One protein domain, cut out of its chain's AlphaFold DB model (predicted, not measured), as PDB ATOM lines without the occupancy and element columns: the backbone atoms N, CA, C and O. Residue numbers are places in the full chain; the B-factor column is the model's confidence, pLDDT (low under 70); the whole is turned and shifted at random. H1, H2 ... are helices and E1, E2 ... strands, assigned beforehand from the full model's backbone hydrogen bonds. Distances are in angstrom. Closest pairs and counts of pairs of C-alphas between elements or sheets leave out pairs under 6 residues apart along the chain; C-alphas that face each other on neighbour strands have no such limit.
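AT A GLANCE: This is residues 72 to 146 of the 171 residues of the protein "Hydrolase" of Streptomyces sp. 769 (UniProt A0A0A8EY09). A small sheet of three parallel strands, E1, E2 and E3, has H1 over one face and short H2 grazing it near E3. Beyond the ends of the strands a loosely wound second lobe, with short H3 and the unnamed residues 135 to 146, extends the long axis. The printed part has 75 residues, with the named elements in the order E1, H1, E2, H2, E3, H3; the class is mixed, helices and strands, with under half of the residues, 33, in named elements. The whole is only just compact, close to loose, with a radius of gyration of the C-alphas of 13.3 A, and elongated, spanning 40 by 21 by 16 A.

HOW THE PARTS SIT: E1, residues 72 to 77, is an edge strand parallel to the inner strand E2, residues 93 to 98, at 23 degrees; N 74 and O 95 are 2.9 A apart, within hydrogen-bond range. E2 is parallel to the other edge strand, E3, residues 117 to 120, at 21 degrees, with N 96 and O 117 within hydrogen-bond range at 2.8 A. H1, residues 82 to 89, is on the sheet at a height of 9.1 A, over E2 and only just over E3, on which 3 of its C-alphas fall. On the local plane it stands at 33 degrees to E2, only just slantwise to the strands. The closest C-alphas of H1 and E2, those of Leu 88 and Thr 94, are 7.4 A apart. E1, H1, E2 form a strand-helix-strand unit, two parallel neighbour strands with a helix between, and E2, H2, E3 form another, where H2 is residues 103 to 107; both crossovers are right-handed. H2 only grazes the sheet; its closest C-alpha pair with E3 is Leu 106 and Val 118, 7.9 A apart. H3, residues 131 to 134, is not on the sheet and is apart from H1 and H2. Residues 125 to 126 pair in parallel with residues 144 to 145. Every O i to N i+4 pair is within hydrogen-bond range in H1 and H2; H3 is too short for such a pair.

IN THESE COORDINATES: E1 begins at C-alpha 72, (265.401, 277.165, 108.865), and is 13.0 A long. H1 measures 11.0 A, E2 13.1 A, H2 6.0 A and E3 10.4 A. H3 measures 5.6 A and ends at C-alpha 134, (269.808, 247.598, 120.528).

THE WHOLE: The two C-alphas farthest apart, those of Gly 114 and Gly 129, are 41.0 A apart. The printed part has no cut and no long link. Mean pLDDT of the printed part is 84.9, and residues 134 to 146 are under 70.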
ATOM      1  N   LEU A  72     264.625 278.389 109.036       97.75
ATOM      2  CA  LEU A  72     265.401 277.165 108.865       97.75
ATOM      3  C   LEU A  72     264.545 275.929 109.166       97.75
ATOM      4  O   LEU A  72     263.685 275.944 110.053       97.75
ATOM      5  N   ILE A  73     264.830 274.846 108.443       98.19
ATOM      6  CA  ILE A  73     264.210 273.536 108.642       98.19
ATOM      7  C   ILE A  73     265.280 272.580 109.155       98.19
ATOM      8  O   ILE A  73     266.216 272.252 108.425       98.19
ATOM      9  N   ASP A  74     265.130 272.112 110.391       97.81
ATOM     10  CA  ASP A  74     265.931 271.001 110.892       97.81
ATOM     11  C   ASP A  74     265.231 269.687 110.532       97.81
ATOM     12  O   ASP A  74     264.177 269.342 111.072       97.81
ATOM     13  N   ALA A  75     265.795 268.982 109.555       97.75
ATOM     14  CA  ALA A  75     265.208 267.772 108.995       97.75
ATOM     15  C   ALA A  75     265.513 266.503 109.810       97.75
ATOM     16  O   ALA A  75     265.086 265.422 109.407       97.75
ATOM     17  N   HIS A  76     266.264 266.598 110.913       96.94
ATOM     18  CA  HIS A  76     266.641 265.422 111.688       96.94
ATOM     19  C   HIS A  76     266.816 265.754 113.169       96.94
ATOM     20  O   HIS A  76     267.932 265.921 113.664       96.94
ATOM     21  N   VAL A  77     265.706 265.756 113.907       95.44
ATOM     22  CA  VAL A  77     265.740 265.948 115.360       95.44
ATOM     23  C   VAL A  77     265.186 264.752 116.123       95.44
ATOM     24  O   VAL A  77     264.354 263.980 115.639       95.44
ATOM     25  N   HIS A  78     265.624 264.647 117.373       92.88
ATOM     26  CA  HIS A  78     264.998 263.816 118.392       92.88
ATOM     27  C   HIS A  78     264.545 264.727 119.531       92.88
ATOM     28  O   HIS A  78     265.368 265.261 120.276       92.88
ATOM     29  N   LEU A  79     263.235 264.954 119.638       91.75
ATOM     30  CA  LEU A  79     262.679 265.865 120.637       91.75
ATOM     31  C   LEU A  79     262.531 265.174 121.999       91.75
ATOM     32  O   LEU A  79     262.096 264.025 122.091       91.75
ATOM     33  N   HIS A  80     262.865 265.886 123.074       87.19
ATOM     34  CA  HIS A  80     262.774 265.361 124.443       87.19
ATOM     35  C   HIS A  80     261.869 266.186 125.368       87.19
ATOM     36  O   HIS A  80     261.532 265.711 126.451       87.19
ATOM     37  N   GLY A  81     261.422 267.359 124.917       88.75
ATOM     38  CA  GLY A  81     260.579 268.267 125.683       88.75
ATOM     39  C   GLY A  81     260.346 269.595 124.952       88.75
ATOM     40  O   GLY A  81     260.981 269.844 123.921       88.75
ATOM     41  N   PRO A  82     259.425 270.439 125.449       90.44
ATOM     42  CA  PRO A  82     259.090 271.728 124.839       90.44
ATOM     43  C   PRO A  82     260.274 272.706 124.805       90.44
ATOM     44  O   PRO A  82     260.407 273.475 123.858       90.44
ATOM     45  N   GLU A  83     261.200 272.619 125.760       93.88
ATOM     46  CA  GLU A  83     262.392 273.468 125.822       93.88
ATOM     47  C   GLU A  83     263.322 273.298 124.608       93.88
ATOM     48  O   GLU A  83     264.108 274.190 124.287       93.88
ATOM     49  N   PHE A  84     263.243 272.162 123.904       94.31
ATOM     50  CA  PHE A  84     263.969 271.972 122.649       94.31
ATOM     51  C   PHE A  84     263.408 272.871 121.545       94.31
ATOM     52  O   PHE A  84     264.188 273.425 120.774       94.31
ATOM     53  N   LEU A  85     262.088 273.067 121.497       96.06
ATOM     54  CA  LEU A  85     261.442 273.922 120.501       96.06
ATOM     55  C   LEU A  85     261.793 275.393 120.720       96.06
ATOM     56  O   LEU A  85     262.081 276.098 119.758       96.06
ATOM     57  N   ASP A  86     261.864 275.835 121.978       95.88
ATOM     58  CA  ASP A  86     262.312 277.191 122.317       95.88
ATOM     59  C   ASP A  86     263.752 277.433 121.848       95.88
ATOM     60  O   ASP A  86     264.086 278.475 121.278       95.88
ATOM     61  N   ARG A  87     264.629 276.444 122.060       96.44
ATOM     62  CA  ARG A  87     266.038 276.521 121.652       96.44
ATOM     63  C   ARG A  87     266.202 276.530 120.137       96.44
ATOM     64  O   ARG A  87     267.065 277.254 119.646       96.44
ATOM     65  N   LEU A  88     265.410 275.740 119.417       97.50
ATOM     66  CA  LEU A  88     265.395 275.713 117.956       97.50
ATOM     67  C   LEU A  88     264.907 277.060 117.395       97.50
ATOM     68  O   LEU A  88     265.601 277.670 116.576       97.50
ATOM     69  N   ALA A  89     263.798 277.586 117.920       97.12
ATOM     70  CA  ALA A  89     263.244 278.878 117.520       97.12
ATOM     71  C   ALA A  89     264.238 280.027 117.754       97.12
ATOM     72  O   ALA A  89     264.463 280.847 116.864       97.12
ATOM     73  N   ALA A  90     264.931 280.033 118.899       97.00
ATOM     74  CA  ALA A  90     265.966 281.019 119.218       97.00
ATOM     75  C   ALA A  90     267.187 280.986 118.271       97.00
ATOM     76  O   ALA A  90     268.024 281.891 118.306       97.00
ATOM     77  N   ARG A  91     267.321 279.946 117.437       97.12
ATOM     78  CA  ARG A  91     268.359 279.807 116.403       97.12
ATOM     79  C   ARG A  91     267.814 279.955 114.980       97.12
ATOM     80  O   ARG A  91     268.540 279.688 114.029       97.12
ATOM     81  N   GLY A  92     266.562 280.391 114.829       96.81
ATOM     82  CA  GLY A  92     265.927 280.598 113.528       96.81
ATOM     83  C   GLY A  92     265.371 279.326 112.885       96.81
ATOM     84  O   GLY A  92     264.945 279.381 111.732       96.81
ATOM     85  N   VAL A  93     265.341 278.194 113.600       98.12
ATOM     86  CA  VAL A  93     264.670 276.974 113.130       98.12
ATOM     87  C   VAL A  93     263.172 277.112 113.370       98.12
ATOM     88  O   VAL A  93     262.699 277.067 114.505       98.12
ATOM     89  N   THR A  94     262.413 277.287 112.294       97.12
ATOM     90  CA  THR A  94     260.956 277.463 112.352       97.12
ATOM     91  C   THR A  94     260.213 276.143 112.198       97.12
ATOM     92  O   THR A  94     259.082 276.030 112.670       97.12
ATOM     93  N   THR A  95     260.849 275.129 111.597       97.56
ATOM     94  CA  THR A  95     260.285 273.784 111.426       97.56
ATOM     95  C   THR A  95     261.293 272.705 111.810       97.56
ATOM     96  O   THR A  95     262.444 272.750 111.386       97.56
ATOM     97  N   ALA A  96     260.845 271.707 112.563       97.44
ATOM     98  CA  ALA A  96     261.632 270.543 112.946       97.44
ATOM     99  C   ALA A  96     260.934 269.243 112.527       97.44
ATOM    100  O   ALA A  96     259.729 269.086 112.742       97.44
ATOM    101  N   LEU A  97     261.686 268.304 111.948       97.56
ATOM    102  CA  LEU A  97     261.222 266.956 111.621       97.56
ATOM    103  C   LEU A  97     261.732 265.959 112.668       97.56
ATOM    104  O   LEU A  97     262.912 265.611 112.699       97.56
ATOM    105  N   ASP A  98     260.825 265.501 113.528       95.75
ATOM    106  CA  ASP A  98     261.126 264.491 114.533       95.75
ATOM    107  C   ASP A  98     261.171 263.087 113.926       95.75
ATOM    108  O   ASP A  98     260.251 262.668 113.214       95.75
ATOM    109  N   MET A  99     262.237 262.354 114.242       93.44
ATOM    110  CA  MET A  99     262.556 261.096 113.574       93.44
ATOM    111  C   MET A  99     261.983 259.836 114.233       93.44
ATOM    112  O   MET A  99     262.026 258.776 113.608       93.44
ATOM    113  N   ALA A 100     261.514 259.886 115.486       89.12
ATOM    114  CA  ALA A 100     261.237 258.640 116.215       89.12
ATOM    115  C   ALA A 100     260.285 258.728 117.418       89.12
ATOM    116  O   ALA A 100     260.037 257.703 118.060       89.12
ATOM    117  N   ASN A 101     259.763 259.901 117.773       89.06
ATOM    118  CA  ASN A 101     258.811 260.004 118.870       89.06
ATOM    119  C   ASN A 101     257.441 259.451 118.483       89.06
ATOM    120  O   ASN A 101     256.998 259.520 117.334       89.06
ATOM    121  N   SER A 102     256.742 258.914 119.484       86.50
ATOM    122  CA  SER A 102     255.375 258.443 119.300       86.50
ATOM    123  C   SER A 102     254.403 259.610 119.066       86.50
ATOM    124  O   SER A 102     254.670 260.738 119.501       86.50
ATOM    125  N   PRO A 103     253.242 259.362 118.433       88.25
ATOM    126  CA  PRO A 103     252.204 260.378 118.281       88.25
ATOM    127  C   PRO A 103     251.791 261.028 119.608       88.25
ATOM    128  O   PRO A 103     251.583 262.236 119.649       88.25
ATOM    129  N   GLU A 104     251.723 260.256 120.697       87.75
ATOM    130  CA  GLU A 104     251.351 260.748 122.029       87.75
ATOM    131  C   GLU A 104     252.395 261.716 122.596       87.75
ATOM    132  O   GLU A 104     252.042 262.738 123.175       87.75
ATOM    133  N   GLN A 105     253.683 261.424 122.396       87.25
ATOM    134  CA  GLN A 105     254.764 262.313 122.824       87.25
ATOM    135  C   GLN A 105     254.764 263.621 122.030       87.25
ATOM    136  O   GLN A 105     254.993 264.689 122.591       87.25
ATOM    137  N   LEU A 106     254.490 263.539 120.726       91.25
ATOM    138  CA  LEU A 106     254.448 264.710 119.855       91.25
ATOM    139  C   LEU A 106     253.185 265.548 120.045       91.25
ATOM    140  O   LEU A 106     253.227 266.745 119.781       91.25
ATOM    141  N   ALA A 107     252.079 264.964 120.509       90.56
ATOM    142  CA  ALA A 107     250.832 265.694 120.734       90.56
ATOM    143  C   ALA A 107     251.020 266.882 121.692       90.56
ATOM    144  O   ALA A 107     250.444 267.938 121.470       90.56
ATOM    145  N   MET A 108     251.879 266.736 122.707       87.19
ATOM    146  CA  MET A 108     252.193 267.807 123.662       87.19
ATOM    147  C   MET A 108     253.121 268.898 123.105       87.19
ATOM    148  O   MET A 108     253.306 269.926 123.748       87.19
ATOM    149  N   LEU A 109     253.739 268.658 121.949       91.19
ATOM    150  CA  LEU A 109     254.733 269.536 121.324       91.19
ATOM    151  C   LEU A 109     254.184 270.259 120.085       91.19
ATOM    152  O   LEU A 109     254.879 271.077 119.490       91.19
ATOM    153  N   ARG A 110     252.960 269.934 119.659       91.88
ATOM    154  CA  ARG A 110     252.318 270.534 118.486       91.88
ATOM    155  C   ARG A 110     251.556 271.794 118.855       91.88
ATOM    156  O   ARG A 110     251.082 271.935 119.976       91.88
ATOM    157  N   ASP A 111     251.443 272.680 117.869       87.56
ATOM    158  CA  ASP A 111     250.618 273.889 117.917       87.56
ATOM    159  C   ASP A 111     250.928 274.810 119.109       87.56
ATOM    160  O   ASP A 111     250.071 275.560 119.568       87.56
ATOM    161  N   VAL A 112     252.172 274.768 119.606       89.44
ATOM    162  CA  VAL A 112     252.653 275.627 120.692       89.44
ATOM    163  C   VAL A 112     253.080 276.980 120.103       89.44
ATOM    164  O   VAL A 112     254.102 277.046 119.406       89.44
ATOM    165  N   PRO A 113     252.340 278.076 120.365       89.31
ATOM    166  CA  PRO A 113     252.633 279.372 119.766       89.31
ATOM    167  C   PRO A 113     253.999 279.908 120.198       89.31
ATOM    168  O   PRO A 113     254.402 279.759 121.349       89.31
ATOM    169  N   GLY A 114     254.692 280.579 119.278       90.06
ATOM    170  CA  GLY A 114     255.991 281.201 119.556       90.06
ATOM    171  C   GLY A 114     257.174 280.230 119.613       90.06
ATOM    172  O   GLY A 114     258.269 280.649 119.974       90.06
ATOM    173  N   THR A 115     256.976 278.964 119.238       95.94
ATOM    174  CA  THR A 115     258.026 277.936 119.213       95.94
ATOM    175  C   THR A 115     258.162 277.303 117.826       95.94
ATOM    176  O   THR A 115     257.369 277.574 116.920       95.94
ATOM    177  N   THR A 116     259.191 276.477 117.630       97.38
ATOM    178  CA  THR A 116     259.391 275.720 116.387       97.38
ATOM    179  C   THR A 116     258.219 274.777 116.111       97.38
ATOM    180  O   THR A 116     257.836 273.974 116.958       97.38
ATOM    181  N   SER A 117     257.697 274.811 114.884       96.38
ATOM    182  CA  SER A 117     256.660 273.882 114.429       96.38
ATOM    183  C   SER A 117     257.217 272.472 114.244       96.38
ATOM    184  O   SER A 117     258.294 272.291 113.679       96.38
ATOM    185  N   VAL A 118     256.459 271.453 114.651       96.38
ATOM    186  CA  VAL A 118     256.923 270.056 114.631       96.38
ATOM    187  C   VAL A 118     256.194 269.223 113.578       96.38
ATOM    188  O   VAL A 118     254.964 269.146 113.544       96.38
ATOM    189  N   ARG A 119     256.971 268.524 112.750       95.56
ATOM    190  CA  ARG A 119     256.532 267.443 111.857       95.56
ATOM    191  C   ARG A 119     257.103 266.115 112.359       95.56
ATOM    192  O   ARG A 119     258.062 266.100 113.121       95.56
ATOM    193  N   SER A 120     256.505 264.996 111.957       94.50
ATOM    194  CA  SER A 120     256.964 263.654 112.343       94.50
ATOM    195  C   SER A 120     257.280 262.830 111.104       94.50
ATOM    196  O   SER A 120     256.460 262.786 110.187       94.50
ATOM    197  N   ALA A 121     258.415 262.135 111.116       93.62
ATOM    198  CA  ALA A 121     258.737 261.081 110.156       93.62
ATOM    199  C   ALA A 121     257.958 259.775 110.433       93.62
ATOM    200  O   ALA A 121     258.000 258.839 109.636       93.62
ATOM    201  N   GLY A 122     257.210 259.720 111.540       88.62
ATOM    202  CA  GLY A 122     256.379 258.593 111.933       88.62
ATOM    203  C   GLY A 122     257.129 257.527 112.728       88.62
ATOM    204  O   GLY A 122     258.206 257.745 113.277       88.62
ATOM    205  N   THR A 123     256.506 256.353 112.826       85.12
ATOM    206  CA  THR A 123     257.078 255.204 113.528       85.12
ATOM    207  C   THR A 123     258.315 254.690 112.787       85.12
ATOM    208  O   THR A 123     258.171 254.242 111.646       85.12
ATOM    209  N   PRO A 124     259.502 254.669 113.420       85.12
ATOM    210  CA  PRO A 124     260.706 254.186 112.771       85.12
ATOM    211  C   PRO A 124     260.582 252.698 112.434       85.12
ATOM    212  O   PRO A 124     260.053 251.890 113.213       85.12
ATOM    213  N   VAL A 125     261.101 252.347 111.260       83.88
ATOM    214  CA  VAL A 125     261.251 250.970 110.798       83.88
ATOM    215  C   VAL A 125     262.690 250.543 111.052       83.88
ATOM    216  O   VAL A 125     263.623 251.177 110.568       83.88
ATOM    217  N   ILE A 126     262.873 249.486 111.841       82.62
ATOM    218  CA  ILE A 126     264.191 249.053 112.313       82.62
ATOM    219  C   ILE A 126     264.390 247.582 111.956       82.62
ATOM    220  O   ILE A 126     263.541 246.738 112.248       82.62
ATOM    221  N   GLY A 127     265.512 247.289 111.299       79.88
ATOM    222  CA  GLY A 127     265.916 245.927 110.968       79.88
ATOM    223  C   GLY A 127     266.536 245.190 112.164       79.88
ATOM    224  O   GLY A 127     267.116 245.828 113.051       79.88
ATOM    225  N   PRO A 128     266.453 243.850 112.191       76.62
ATOM    226  CA  PRO A 128     267.050 243.044 113.246       76.62
ATOM    227  C   PRO A 128     268.582 243.163 113.246       76.62
ATOM    228  O   PRO A 128     269.222 243.232 112.201       76.62
ATOM    229  N   GLY A 129     269.184 243.197 114.438       74.19
ATOM    230  CA  GLY A 129     270.641 243.190 114.628       74.19
ATOM    231  C   GLY A 129     271.355 244.535 114.428       74.19
ATOM    232  O   GLY A 129     272.525 244.647 114.812       74.19
ATOM    233  N   GLY A 130     270.667 245.550 113.890       74.94
ATOM    234  CA  GLY A 130     271.212 246.889 113.662       74.94
ATOM    235  C   GLY A 130     271.427 247.711 114.945       74.94
ATOM    236  O   GLY A 130     270.893 247.376 116.003       74.94
ATOM    237  N   PRO A 131     272.171 248.831 114.887       73.50
ATOM    238  CA  PRO A 131     272.459 249.655 116.068       73.50
ATOM    239  C   PRO A 131     271.189 250.153 116.773       73.50
ATOM    240  O   PRO A 131     271.079 250.083 117.997       73.50
ATOM    241  N   HIS A 132     270.181 250.566 115.999       73.69
ATOM    242  CA  HIS A 132     268.900 251.033 116.529       73.69
ATOM    243  C   HIS A 132     268.032 249.911 117.114       73.69
ATOM    244  O   HIS A 132     267.162 250.198 117.926       73.69
ATOM    245  N   SER A 133     268.281 248.636 116.778       71.25
ATOM    246  CA  SER A 133     267.559 247.505 117.382       71.25
ATOM    247  C   SER A 133     268.036 247.201 118.806       71.25
ATOM    248  O   SER A 133     267.389 246.436 119.516       71.25
ATOM    249  N   ARG A 134     269.192 247.754 119.199       68.75
ATOM    250  CA  ARG A 134     269.808 247.598 120.528       68.75
ATOM    251  C   ARG A 134     269.560 248.795 121.432       68.75
ATOM    252  O   ARG A 134     269.796 248.704 122.633       68.75
ATOM    253  N   MET A 135     269.104 249.916 120.869       66.00
ATOM    254  CA  MET A 135     268.615 251.017 121.685       66.00
ATOM    255  C   MET A 135     267.414 250.516 122.494       66.00
ATOM    256  O   MET A 135     266.615 249.741 121.962       66.00
ATOM    257  N   PRO A 136     267.258 250.941 123.759       56.12
ATOM    258  CA  PRO A 136     266.026 250.744 124.505       56.12
ATOM    259  C   PRO A 136     264.939 251.579 123.829       56.12
ATOM    260  O   PRO A 136     264.630 252.704 124.220       56.12
ATOM    261  N   LEU A 137     264.409 251.053 122.732       55.38
ATOM    262  CA  LEU A 137     263.288 251.642 122.045       55.38
ATOM    263  C   LEU A 137     262.110 251.622 123.015       55.38
ATOM    264  O   LEU A 137     261.855 250.629 123.705       55.38
ATOM    265  N   ARG A 138     261.400 252.749 123.056       55.25
ATOM    266  CA  ARG A 138     260.111 252.900 123.737       55.25
ATOM    267  C   ARG A 138     259.172 251.743 123.328       55.25
ATOM    268  O   ARG A 138     259.401 251.114 122.293       55.25
ATOM    269  N   PRO A 139     258.151 251.397 124.143       51.44
ATOM    270  CA  PRO A 139     257.368 250.162 124.015       51.44
ATOM    271  C   PRO A 139     257.031 249.782 122.567       51.44
ATOM    272  O   PRO A 139     256.737 250.664 121.763       51.44
ATOM    273  N   ARG A 140     257.011 248.470 122.266       49.44
ATOM    274  CA  ARG A 140     256.822 247.821 120.940       49.44
ATOM    275  C   ARG A 140     255.773 248.434 119.991       49.44
ATOM    276  O   ARG A 140     255.789 248.134 118.808       49.44
ATOM    277  N   ARG A 141     254.855 249.266 120.487       51.59
ATOM    278  CA  ARG A 141     253.906 250.060 119.690       51.59
ATOM    279  C   ARG A 141     254.543 251.228 118.927       51.59
ATOM    280  O   ARG A 141     253.940 251.715 117.982       51.59
ATOM    281  N   THR A 142     255.726 251.673 119.336       53.88
ATOM    282  CA  THR A 142     256.386 252.880 118.813       53.88
ATOM    283  C   THR A 142     257.469 252.587 117.784       53.88
ATOM    284  O   THR A 142     258.028 253.524 117.236       53.88
ATOM    285  N   THR A 143     257.743 251.311 117.487       54.00
ATOM    286  CA  THR A 143     258.702 250.878 116.462       54.00
ATOM    287  C   THR A 143     258.132 249.716 115.661       54.00
ATOM    288  O   THR A 143     257.496 248.820 116.216       54.00
ATOM    289  N   ARG A 144     258.355 249.714 114.344       59.41
ATOM    290  CA  ARG A 144     258.047 248.559 113.494       59.41
ATOM    291  C   ARG A 144     259.337 247.800 113.227       59.41
ATOM    292  O   ARG A 144     260.282 248.348 112.671       59.41
ATOM    293  N   GLN A 145     259.370 246.542 113.650       59.66
ATOM    294  CA  GLN A 145     260.461 245.637 113.307       59.66
ATOM    295  C   GLN A 145     260.174 245.023 111.943       59.66
ATOM    296  O   GLN A 145     259.054 244.578 111.686       59.66
ATOM    297  N   ILE A 146     261.185 244.997 111.083       56.19
ATOM    298  CA  ILE A 146     261.146 244.160 109.888       56.19
ATOM    299  C   ILE A 146     261.350 242.716 110.361       56.19
ATOM    300  O   ILE A 146     262.357 242.417 111.000       56.19
TER     301      ILE A 146